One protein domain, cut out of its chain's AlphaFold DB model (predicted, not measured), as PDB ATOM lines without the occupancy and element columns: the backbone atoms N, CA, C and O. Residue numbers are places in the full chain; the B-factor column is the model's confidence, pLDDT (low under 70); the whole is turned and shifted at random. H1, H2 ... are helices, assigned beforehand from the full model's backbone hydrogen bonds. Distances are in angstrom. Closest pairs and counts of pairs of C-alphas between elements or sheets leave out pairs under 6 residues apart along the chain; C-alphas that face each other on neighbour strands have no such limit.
ATOM      1  N   VAL A  80      32.722 -86.620  93.842       97.11
ATOM      2  CA  VAL A  80      32.247 -85.557  94.744       97.11
ATOM      3  C   VAL A  80      33.407 -84.651  95.141       97.11
ATOM      4  O   VAL A  80      33.273 -83.429  95.087       97.11
ATOM      5  N   PHE A  81      34.553 -85.245  95.470       97.51
ATOM      6  CA  PHE A  81      35.763 -84.521  95.836       97.51
ATOM      7  C   PHE A  81      36.248 -83.593  94.712       97.51
ATOM      8  O   PHE A  81      36.405 -82.391  94.933       97.51
ATOM      9  N   TYR A  82      36.394 -84.106  93.485       97.65
ATOM     10  CA  TYR A  82      36.820 -83.310  92.331       97.65
ATOM     11  C   TYR A  82      35.828 -82.201  91.982       97.65
ATOM     12  O   TYR A  82      36.249 -81.089  91.666       97.65
ATOM     13  N   ASN A  83      34.520 -82.466  92.074       97.65
ATOM     14  CA  ASN A  83      33.515 -81.432  91.844       97.65
ATOM     15  C   ASN A  83      33.634 -80.297  92.873       97.65
ATOM     16  O   ASN A  83      33.607 -79.124  92.506       97.65
ATOM     17  N   HIS A  84      33.822 -80.639  94.151       96.51
ATOM     18  CA  HIS A  84      34.003 -79.650  95.209       96.51
ATOM     19  C   HIS A  84      35.270 -78.809  95.001       96.51
ATOM     20  O   HIS A  84      35.200 -77.581  95.027       96.51
ATOM     21  N   ILE A  85      36.409 -79.447  94.713       96.21
ATOM     22  CA  ILE A  85      37.665 -78.739  94.423       96.21
ATOM     23  C   ILE A  85      37.515 -77.814  93.216       96.21
ATOM     24  O   ILE A  85      38.014 -76.692  93.248       96.21
ATOM     25  N   ASN A  86      36.817 -78.244  92.162       95.40
ATOM     26  CA  ASN A  86      36.612 -77.416  90.979       95.40
ATOM     27  C   ASN A  86      35.796 -76.148  91.295       95.40
ATOM     28  O   ASN A  86      36.172 -75.061  90.863       95.40
ATOM     29  N   ILE A  87      34.734 -76.267  92.099       94.57
ATOM     30  CA  ILE A  87      33.932 -75.117  92.556       94.57
ATOM     31  C   ILE A  87      34.792 -74.136  93.366       94.57
ATOM     32  O   ILE A  87      34.768 -72.927  93.123       94.57
ATOM     33  N   VAL A  88      35.595 -74.649  94.305       93.01
ATOM     34  CA  VAL A  88      36.504 -73.818  95.110       93.01
ATOM     35  C   VAL A  88      37.548 -73.134  94.221       93.01
ATOM     36  O   VAL A  88      37.769 -71.933  94.349       93.01
ATOM     37  N   SER A  89      38.137 -73.866  93.271       92.27
ATOM     38  CA  SER A  89      39.117 -73.338  92.314       92.27
ATOM     39  C   SER A  89      38.553 -72.166  91.508       92.27
ATOM     40  O   SER A  89      39.198 -71.126  91.399       92.27
ATOM     41  N   GLN A  90      37.315 -72.287  91.016       90.71
ATOM     42  CA  GLN A  90      36.630 -71.213  90.290       90.71
ATOM     43  C   GLN A  90      36.385 -69.979  91.166       90.71
ATOM     44  O   GLN A  90      36.569 -68.861  90.697       90.71
ATOM     45  N   THR A  91      36.041 -70.179  92.439       89.07
ATOM     46  CA  THR A  91      35.775 -69.086  93.391       89.07
ATOM     47  C   THR A  91      37.037 -68.276  93.711       89.07
ATOM     48  O   THR A  91      36.968 -67.070  93.918       89.07
ATOM     49  N   VAL A  92      38.204 -68.926  93.752       86.12
ATOM     50  CA  VAL A  92      39.479 -68.292  94.138       86.12
ATOM     51  C   VAL A  92      40.264 -67.763  92.930       86.12
ATOM     52  O   VAL A  92      41.171 -66.948  93.095       86.12
ATOM     53  N   ASN A  93      39.926 -68.194  91.709       81.20
ATOM     54  CA  ASN A  93      40.708 -67.922  90.498       81.20
ATOM     55  C   ASN A  93      40.941 -66.426  90.219       81.20
ATOM     56  O   ASN A  93      41.963 -66.083  89.629       81.20
ATOM     57  N   GLU A  94      40.027 -65.552  90.642       77.61
ATOM     58  CA  GLU A  94      40.135 -64.098  90.450       77.61
ATOM     59  C   GLU A  94      40.947 -63.398  91.553       77.61
ATOM     60  O   GLU A  94      41.516 -62.335  91.320       77.61
ATOM     61  N   CYS A  95      41.063 -64.004  92.739       78.18
ATOM     62  CA  CYS A  95      41.723 -63.396  93.898       78.18
ATOM     63  C   CYS A  95      43.243 -63.616  93.924       78.18
ATOM     64  O   CYS A  95      43.960 -62.904  94.627       78.18
ATOM     65  N   LEU A  96      43.754 -64.617  93.200       78.97
ATOM     66  CA  LEU A  96      45.166 -64.996  93.239       78.97
ATOM     67  C   LEU A  96      45.915 -64.490  92.005       78.97
ATOM     68  O   LEU A  96      45.660 -64.924  90.880       78.97
ATOM     69  N   SER A  97      46.942 -63.665  92.212       84.09
ATOM     70  CA  SER A  97      47.857 -63.323  91.125       84.09
ATOM     71  C   SER A  97      48.835 -64.467  90.846       84.09
ATOM     72  O   SER A  97      49.928 -64.537  91.411       84.09
ATOM     73  N   LYS A  98      48.437 -65.374  89.945       86.87
ATOM     74  CA  LYS A  98      49.247 -66.532  89.521       86.87
ATOM     75  C   LYS A  98      50.648 -66.122  89.070       86.87
ATOM     76  O   LYS A  98      51.613 -66.791  89.415       86.87
ATOM     77  N   THR A  99      50.765 -65.007  88.350       87.78
ATOM     78  CA  THR A  99      52.048 -64.486  87.857       87.78
ATOM     79  C   THR A  99      53.010 -64.161  88.995       87.78
ATOM     80  O   THR A  99      54.163 -64.583  88.947       87.78
ATOM     81  N   HIS A 100      52.546 -63.468  90.041       88.81
ATOM     82  CA  HIS A 100      53.389 -63.147  91.196       88.81
ATOM     83  C   HIS A 100      53.812 -64.420  91.937       88.81
ATOM     84  O   HIS A 100      54.995 -64.603  92.201       88.81
ATOM     85  N   ALA A 101      52.876 -65.342  92.187       90.51
ATOM     86  CA  ALA A 101      53.186 -66.611  92.848       90.51
ATOM     87  C   ALA A 101      54.215 -67.453  92.065       90.51
ATOM     88  O   ALA A 101      55.145 -67.998  92.655       90.51
ATOM     89  N   ILE A 102      54.077 -67.534  90.737       90.61
ATOM     90  CA  ILE A 102      55.025 -68.244  89.865       90.61
ATOM     91  C   ILE A 102      56.390 -67.553  89.864       90.61
ATOM     92  O   ILE A 102      57.408 -68.238  89.884       90.61
ATOM     93  N   THR A 103      56.428 -66.220  89.865       90.81
ATOM     94  CA  THR A 103      57.683 -65.453  89.889       90.81
ATOM     95  C   THR A 103      58.453 -65.701  91.183       90.81
ATOM     96  O   THR A 103      59.638 -66.025  91.137       90.81
ATOM     97  N   GLU A 104      57.778 -65.644  92.332       91.98
ATOM     98  CA  GLU A 104      58.391 -65.938  93.632       91.98
ATOM     99  C   GLU A 104      58.885 -67.386  93.718       91.98
ATOM    100  O   GLU A 104      60.007 -67.647  94.158       91.98
ATOM    101  N   LEU A 105      58.089 -68.337  93.219       93.37
ATOM    102  CA  LEU A 105      58.500 -69.736  93.151       93.37
ATOM    103  C   LEU A 105      59.729 -69.918  92.250       93.37
ATOM    104  O   LEU A 105      60.661 -70.634  92.609       93.37
ATOM    105  N   LEU A 106      59.760 -69.249  91.096       91.94
ATOM    106  CA  LEU A 106      60.883 -69.294  90.167       91.94
ATOM    107  C   LEU A 106      62.149 -68.689  90.783       91.94
ATOM    108  O   LEU A 106      63.227 -69.255  90.620       91.94
ATOM    109  N   ASN A 107      62.029 -67.594  91.536       91.52
ATOM    110  CA  ASN A 107      63.146 -67.001  92.272       91.52
ATOM    111  C   ASN A 107      63.739 -67.993  93.285       91.52
ATOM    112  O   ASN A 107      64.959 -68.166  93.334       91.52
ATOM    113  N   TRP A 108      62.893 -68.712  94.032       93.22
ATOM    114  CA  TRP A 108      63.349 -69.768  94.941       93.22
ATOM    115  C   TRP A 108      64.031 -70.926  94.194       93.22
ATOM    116  O   TRP A 108      65.096 -71.391  94.608       93.22
ATOM    117  N   ILE A 109      63.458 -71.356  93.064       93.32
ATOM    118  CA  ILE A 109      64.027 -72.408  92.211       93.32
ATOM    119  C   ILE A 109      65.414 -72.007  91.705       93.32
ATOM    120  O   ILE A 109      66.330 -72.819  91.785       93.32
ATOM    121  N   LYS A 110      65.606 -70.769  91.226       90.93
ATOM    122  CA  LYS A 110      66.912 -70.281  90.744       90.93
ATOM    123  C   LYS A 110      68.002 -70.423  91.813       90.93
ATOM    124  O   LYS A 110      69.101 -70.867  91.495       90.93
ATOM    125  N   GLY A 111      67.683 -70.120  93.073       90.52
ATOM    126  CA  GLY A 111      68.606 -70.271  94.206       90.52
ATOM    127  C   GLY A 111      68.923 -71.724  94.590       90.52
ATOM    128  O   GLY A 111      69.942 -71.975  95.224       90.52
ATOM    129  N   ASN A 112      68.081 -72.681  94.189       93.18
ATOM    130  CA  ASN A 112      68.199 -74.102  94.539       93.18
ATOM    131  C   ASN A 112      68.351 -75.011  93.306       93.18
ATOM    132  O   ASN A 112      68.192 -76.228  93.403       93.18
ATOM    133  N   ALA A 113      68.647 -74.447  92.132       91.14
ATOM    134  CA  ALA A 113      68.524 -75.161  90.863       91.14
ATOM    135  C   ALA A 113      69.436 -76.394  90.775       91.14
ATOM    136  O   ALA A 113      68.991 -77.447  90.331       91.14
ATOM    137  N   LEU A 114      70.690 -76.284  91.224       90.29
ATOM    138  CA  LEU A 114      71.662 -77.381  91.168       90.29
ATOM    139  C   LEU A 114      71.207 -78.618  91.966       90.29
ATOM    140  O   LEU A 114      71.052 -79.672  91.345       90.29
ATOM    141  N   PRO A 115      70.927 -78.521  93.285       95.01
ATOM    142  CA  PRO A 115      70.456 -79.676  94.046       95.01
ATOM    143  C   PRO A 115      69.103 -80.200  93.549       95.01
ATOM    144  O   PRO A 115      68.891 -81.409  93.533       95.01
ATOM    145  N   LEU A 116      68.194 -79.333  93.080       94.23
ATOM    146  CA  LEU A 116      66.921 -79.785  92.503       94.23
ATOM    147  C   LEU A 116      67.128 -80.626  91.241       94.23
ATOM    148  O   LEU A 116      66.508 -81.676  91.096       94.23
ATOM    149  N   VAL A 117      68.002 -80.193  90.333       93.56
ATOM    150  CA  VAL A 117      68.307 -80.946  89.111       93.56
ATOM    151  C   VAL A 117      68.993 -82.269  89.435       93.56
ATOM    152  O   VAL A 117      68.676 -83.276  88.811       93.56
ATOM    153  N   GLU A 118      69.891 -82.296  90.420       94.28
ATOM    154  CA  GLU A 118      70.529 -83.534  90.873       94.28
ATOM    155  C   GLU A 118      69.497 -84.540  91.399       94.28
ATOM    156  O   GLU A 118      69.496 -85.696  90.981       94.28
ATOM    157  N   ILE A 119      68.553 -84.094  92.236       95.55
ATOM    158  CA  ILE A 119      67.452 -84.936  92.724       95.55
ATOM    159  C   ILE A 119      66.603 -85.453  91.553       95.55
ATOM    160  O   ILE A 119      66.311 -86.645  91.484       95.55
ATOM    161  N   LEU A 120      66.250 -84.584  90.599       95.20
ATOM    162  CA  LEU A 120      65.460 -84.964  89.420       95.20
ATOM    163  C   LEU A 120      66.205 -85.920  88.476       95.20
ATOM    164  O   LEU A 120      65.565 -86.696  87.771       95.20
ATOM    165  N   ASN A 121      67.535 -85.877  88.447       93.05
ATOM    166  CA  ASN A 121      68.357 -86.779  87.640       93.05
ATOM    167  C   ASN A 121      68.640 -88.119  88.331       93.05
ATOM    168  O   ASN A 121      69.127 -89.032  87.671       93.05
ATOM    169  N   ASN A 122      68.331 -88.243  89.624       94.49
ATOM    170  CA  ASN A 122      68.460 -89.479  90.397       94.49
ATOM    171  C   ASN A 122      67.116 -90.211  90.589       94.49
ATOM    172  O   ASN A 122      67.104 -91.357  91.032       94.49
ATOM    173  N   ASP A 123      65.989 -89.578  90.254       94.00
ATOM    174  CA  ASP A 123      64.653 -90.176  90.313       94.00
ATOM    175  C   ASP A 123      64.238 -90.774  88.956       94.00
ATOM    176  O   ASP A 123      64.121 -90.066  87.954       94.00
ATOM    177  N   GLU A 124      63.963 -92.083  88.914       92.71
ATOM    178  CA  GLU A 124      63.626 -92.807  87.676       92.71
ATOM    179  C   GLU A 124      62.413 -92.207  86.942       92.71
ATOM    180  O   GLU A 124      62.398 -92.119  85.706       92.71
ATOM    181  N   GLY A 125      61.403 -91.757  87.695       92.61
ATOM    182  CA  GLY A 125      60.216 -91.107  87.141       92.61
ATOM    183  C   GLY A 125      60.562 -89.786  86.454       92.61
ATOM    184  O   GLY A 125      60.138 -89.529  85.326       92.61
ATOM    185  N   SER A 126      61.386 -88.970  87.098       94.62
ATOM    186  CA  SER A 126      61.820 -87.665  86.605       94.62
ATOM    187  C   SER A 126      62.742 -87.766  85.388       94.62
ATOM    188  O   SER A 126      62.578 -86.992  84.436       94.62
ATOM    189  N   ILE A 127      63.637 -88.760  85.357       92.87
ATOM    190  CA  ILE A 127      64.503 -89.052  84.204       92.87
ATOM    191  C   ILE A 127      63.656 -89.414  82.981       92.87
ATOM    192  O   ILE A 127      63.864 -88.859  81.898       92.87
ATOM    193  N   LYS A 128      62.650 -90.287  83.151       94.25
ATOM    194  CA  LYS A 128      61.744 -90.707  82.067       94.25
ATOM    195  C   LYS A 128      61.086 -89.516  81.360       94.25
ATOM    196  O   LYS A 128      60.903 -89.554  80.144       94.25
ATOM    197  N   TYR A 129      60.750 -88.460  82.102       93.13
ATOM    198  CA  TYR A 129      60.112 -87.247  81.573       93.13
ATOM    199  C   TYR A 129      61.071 -86.065  81.359       93.13
ATOM    200  O   TYR A 129      60.613 -84.972  81.002       93.13
ATOM    201  N   ARG A 130      62.383 -86.284  81.542       93.20
ATOM    202  CA  ARG A 130      63.460 -85.287  81.413       93.20
ATOM    203  C   ARG A 130      63.196 -84.017  82.227       93.20
ATOM    204  O   ARG A 130      63.393 -82.900  81.748       93.20
ATOM    205  N   LEU A 131      62.694 -84.179  83.450       94.89
ATOM    206  CA  LEU A 131      62.291 -83.043  84.285       94.89
ATOM    207  C   LEU A 131      63.486 -82.183  84.714       94.89
ATOM    208  O   LEU A 131      63.360 -80.962  84.730       94.89
ATOM    209  N   GLY A 132      64.646 -82.795  84.986       92.48
ATOM    210  CA  GLY A 132      65.879 -82.069  85.311       92.48
ATOM    211  C   GLY A 132      66.326 -81.139  84.179       92.48
ATOM    212  O   GLY A 132      66.569 -79.956  84.410       92.48
ATOM    213  N   GLU A 133      66.332 -81.637  82.939       92.55
ATOM    214  CA  GLU A 133      66.656 -80.846  81.742       92.55
ATOM    215  C   GLU A 133      65.664 -79.688  81.543       92.55
ATOM    216  O   GLU A 133      66.067 -78.545  81.328       92.55
ATOM    217  N   LYS A 134      64.356 -79.949  81.679       94.27
ATOM    218  CA  LYS A 134      63.324 -78.903  81.586       94.27
ATOM    219  C   LYS A 134      63.503 -77.822  82.649       94.27
ATOM    220  O   LYS A 134      63.339 -76.642  82.350       94.27
ATOM    221  N   LEU A 135      63.849 -78.208  83.879       93.20
ATOM    222  CA  LEU A 135      64.099 -77.260  84.960       93.20
ATOM    223  C   LEU A 135      65.304 -76.367  84.645       93.20
ATOM    224  O   LEU A 135      65.212 -75.150  84.799       93.20
ATOM    225  N   GLN A 136      66.400 -76.950  84.149       91.68
ATOM    226  CA  GLN A 136      67.570 -76.187  83.706       91.68
ATOM    227  C   GLN A 136      67.198 -75.170  82.623       91.68
ATOM    228  O   GLN A 136      67.556 -74.001  82.745       91.68
ATOM    229  N   GLN A 137      66.426 -75.579  81.611       91.63
ATOM    230  CA  GLN A 137      65.974 -74.680  80.542       91.63
ATOM    231  C   GLN A 137      65.150 -73.503  81.089       91.63
ATOM    232  O   GLN A 137      65.427 -72.354  80.750       91.63
ATOM    233  N   ILE A 138      64.192 -73.763  81.988       91.78
ATOM    234  CA  ILE A 138      63.367 -72.716  82.620       91.78
ATOM    235  C   ILE A 138      64.237 -71.720  83.405       91.78
ATOM    236  O   ILE A 138      64.043 -70.503  83.319       91.78
ATOM    237  N   VAL A 139      65.216 -72.220  84.161       89.57
ATOM    238  CA  VAL A 139      66.145 -71.378  84.927       89.57
ATOM    239  C   VAL A 139      67.015 -70.530  83.996       89.57
ATOM    240  O   VAL A 139      67.172 -69.340  84.245       89.57
ATOM    241  N   MET A 140      67.528 -71.094  82.899       87.63
ATOM    242  CA  MET A 140      68.359 -70.357  81.938       87.63
ATOM    243  C   MET A 140      67.579 -69.254  81.212       87.63
ATOM    244  O   MET A 140      68.036 -68.111  81.188       87.63
ATOM    245  N   CYS A 141      66.391 -69.556  80.676       85.60
ATOM    246  CA  CYS A 141      65.568 -68.561  79.976       85.60
ATOM    247  C   CYS A 141      65.196 -67.385  80.886       85.60
ATOM    248  O   CYS A 141      65.251 -66.229  80.484       85.60
ATOM    249  N   SER A 142      64.889 -67.668  82.151       80.86
ATOM    250  CA  SER A 142      64.489 -66.630  83.101       80.86
ATOM    251  C   SER A 142      65.638 -65.755  83.617       80.86
ATOM    252  O   SER A 142      65.376 -64.766  84.305       80.86
ATOM    253  N   ILE A 143      66.898 -66.097  83.332       71.89
ATOM    254  CA  ILE A 143      68.058 -65.218  83.560       71.89
ATOM    255  C   ILE A 143      68.220 -64.252  82.379       71.89
ATOM    256  O   ILE A 143      68.469 -63.069  82.597       71.89
ATOM    257  N   GLN A 144      68.002 -64.722  81.147       59.78
ATOM    258  CA  GLN A 144      68.174 -63.921  79.926       59.78
ATOM    259  C   GLN A 144      67.214 -62.724  79.859       59.78
ATOM    260  O   GLN A 144      67.628 -61.625  79.494       59.78
ATOM    261  N   ASP A 145      65.970 -62.883  80.319       57.71
ATOM    262  CA  ASP A 145      65.009 -61.769  80.392       57.71
ATOM    263  C   ASP A 145      65.473 -60.630  81.319       57.71
ATOM    264  O   ASP A 145      65.087 -59.477  81.136       57.71
ATOM    265  N   SER A 146      66.341 -60.924  82.296       51.94
ATOM    266  CA  SER A 146      66.859 -59.910  83.224       51.94
ATOM    267  C   SER A 146      67.938 -59.028  82.587       51.94
ATOM    268  O   SER A 146      68.099 -57.887  83.005       51.94
ATOM    269  N   GLU A 147      68.655 -59.511  81.564       46.50
ATOM    270  CA  GLU A 147      69.720 -58.754  80.887       46.50
ATOM    271  C   GLU A 147      69.191 -57.898  79.720       46.50
ATOM    272  O   GLU A 147      69.706 -56.805  79.467       46.50
ATOM    273  N   HIS A 148      68.110 -58.318  79.051       48.56
ATOM    274  CA  HIS A 148      67.551 -57.579  77.910       48.56
ATOM    275  C   HIS A 148      66.887 -56.244  78.282       48.56
ATOM    276  O   HIS A 148      66.883 -55.320  77.463       48.56
ATOM    277  N   ILE A 149      66.388 -56.103  79.514       47.59
ATOM    278  CA  ILE A 149      65.788 -54.848  79.996       47.59
ATOM    279  C   ILE A 149      66.862 -53.759  80.176       47.59
ATOM    280  O   ILE A 149      66.606 -52.592  79.891       47.59
ATOM    281  N   TYR A 150      68.089 -54.120  80.568       43.06
ATOM    282  CA  TYR A 150      69.189 -53.154  80.689       43.06
ATOM    283  C   TYR A 150      69.851 -52.833  79.342       43.06
ATOM    284  O   TYR A 150      70.376 -51.737  79.165       43.06
ATOM    285  N   ALA A 151      69.788 -53.744  78.366       48.24
ATOM    286  CA  ALA A 151      70.354 -53.531  77.032       48.24
ATOM    287  C   ALA A 151      69.507 -52.620  76.118       48.24
ATOM    288  O   ALA A 151      69.990 -52.197  75.072       48.24
ATOM    289  N   THR A 152      68.262 -52.306  76.491       50.65
ATOM    290  CA  THR A 152      67.373 -51.396  75.738       50.65
ATOM    291  C   THR A 152      67.302 -49.974  76.314       50.65
ATOM    292  O   THR A 152      66.540 -49.153  75.808       50.65
TER     293      THR A 152
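Overview. This is residues 80 to 152 of the 154 residues of the protein "Plexin_cytopl domain-containing protein" of Strongyloides stercoralis (UniProt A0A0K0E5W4). What shape meets the eye first? The longest helix, H5, has H3 running back side by side with its first part, residues 131 to 139, and the small H4 at the turn between them; H2 stands crosswise to this pair and leads off to H1, which sticks out by itself. Residues 80 to 102 and 144 to 152 stand free of a body of 41 residues, which spans 28 by 16 by 13 A. What is it made of, and how spread out is it? The printed part has 73 residues with five named helices, in the order H1, H2, H3, H4, H5, and no named strand; the class is all helix. It is only just loose, close to extended, with a radius of gyration of the C-alphas of 16.8 A, and it is flat, spanning 45 by 41 by 17 A.

Arrangement. What touches the longest helix? H5, residues 131 to 151, touches H3, residues 113 to 122, with residues 131 to 139 alone, at a shallow tilt of 20 degrees, opposite ways; their closest C-alphas, of Val 117 and Gly 132, are 4.6 A apart. H2, residues 98 to 111, only just touches H5, with 3 pairs of C-alphas within 8 A, by its residues 106 to 110 alone; the lines are about perpendicular at 77 degrees, and the closest C-alphas, of Lys 110 and Val 139, are 6.0 A apart. Where are the other two helices? H4, residues 124 to 128, and H3 only just touch, only at the corner, with 3 pairs of C-alphas within 8 A; the closest C-alphas, of Leu 120 and Ser 126, are 5.3 A apart. H1, residues 80 to 92, is apart from H2, H3, H4 and H5. How do the backbones run? In H1, H2, H3 and H4 every O i to N i+4 pair is within hydrogen-bond range; in H5, 13 of 17 are.

Along the chain. Where is the longest helix? H5 runs 31.4 A from C-alpha 131 at (62.291, -83.043, 84.285) to C-alpha 151 at (70.354, -53.531, 77.032). How long are the others? From first to last C-alpha, H3 measures 14.3 A, H4 6.3 A, H2 20.3 A and H1 18.7 A. H1 begins with C-alpha 80 at (32.247, -85.557, 94.744).

Size, cuts and confidence. How far does it reach? The two C-alphas farthest apart, of Val 80 and Ala 151, are 52.8 A apart. Is it unbroken? The printed part has no cut, and the four links between successive helices are tight. Where is the confidence low? Residues 144 to 152 are under 70, while the mean pLDDT of the printed part is 86.1.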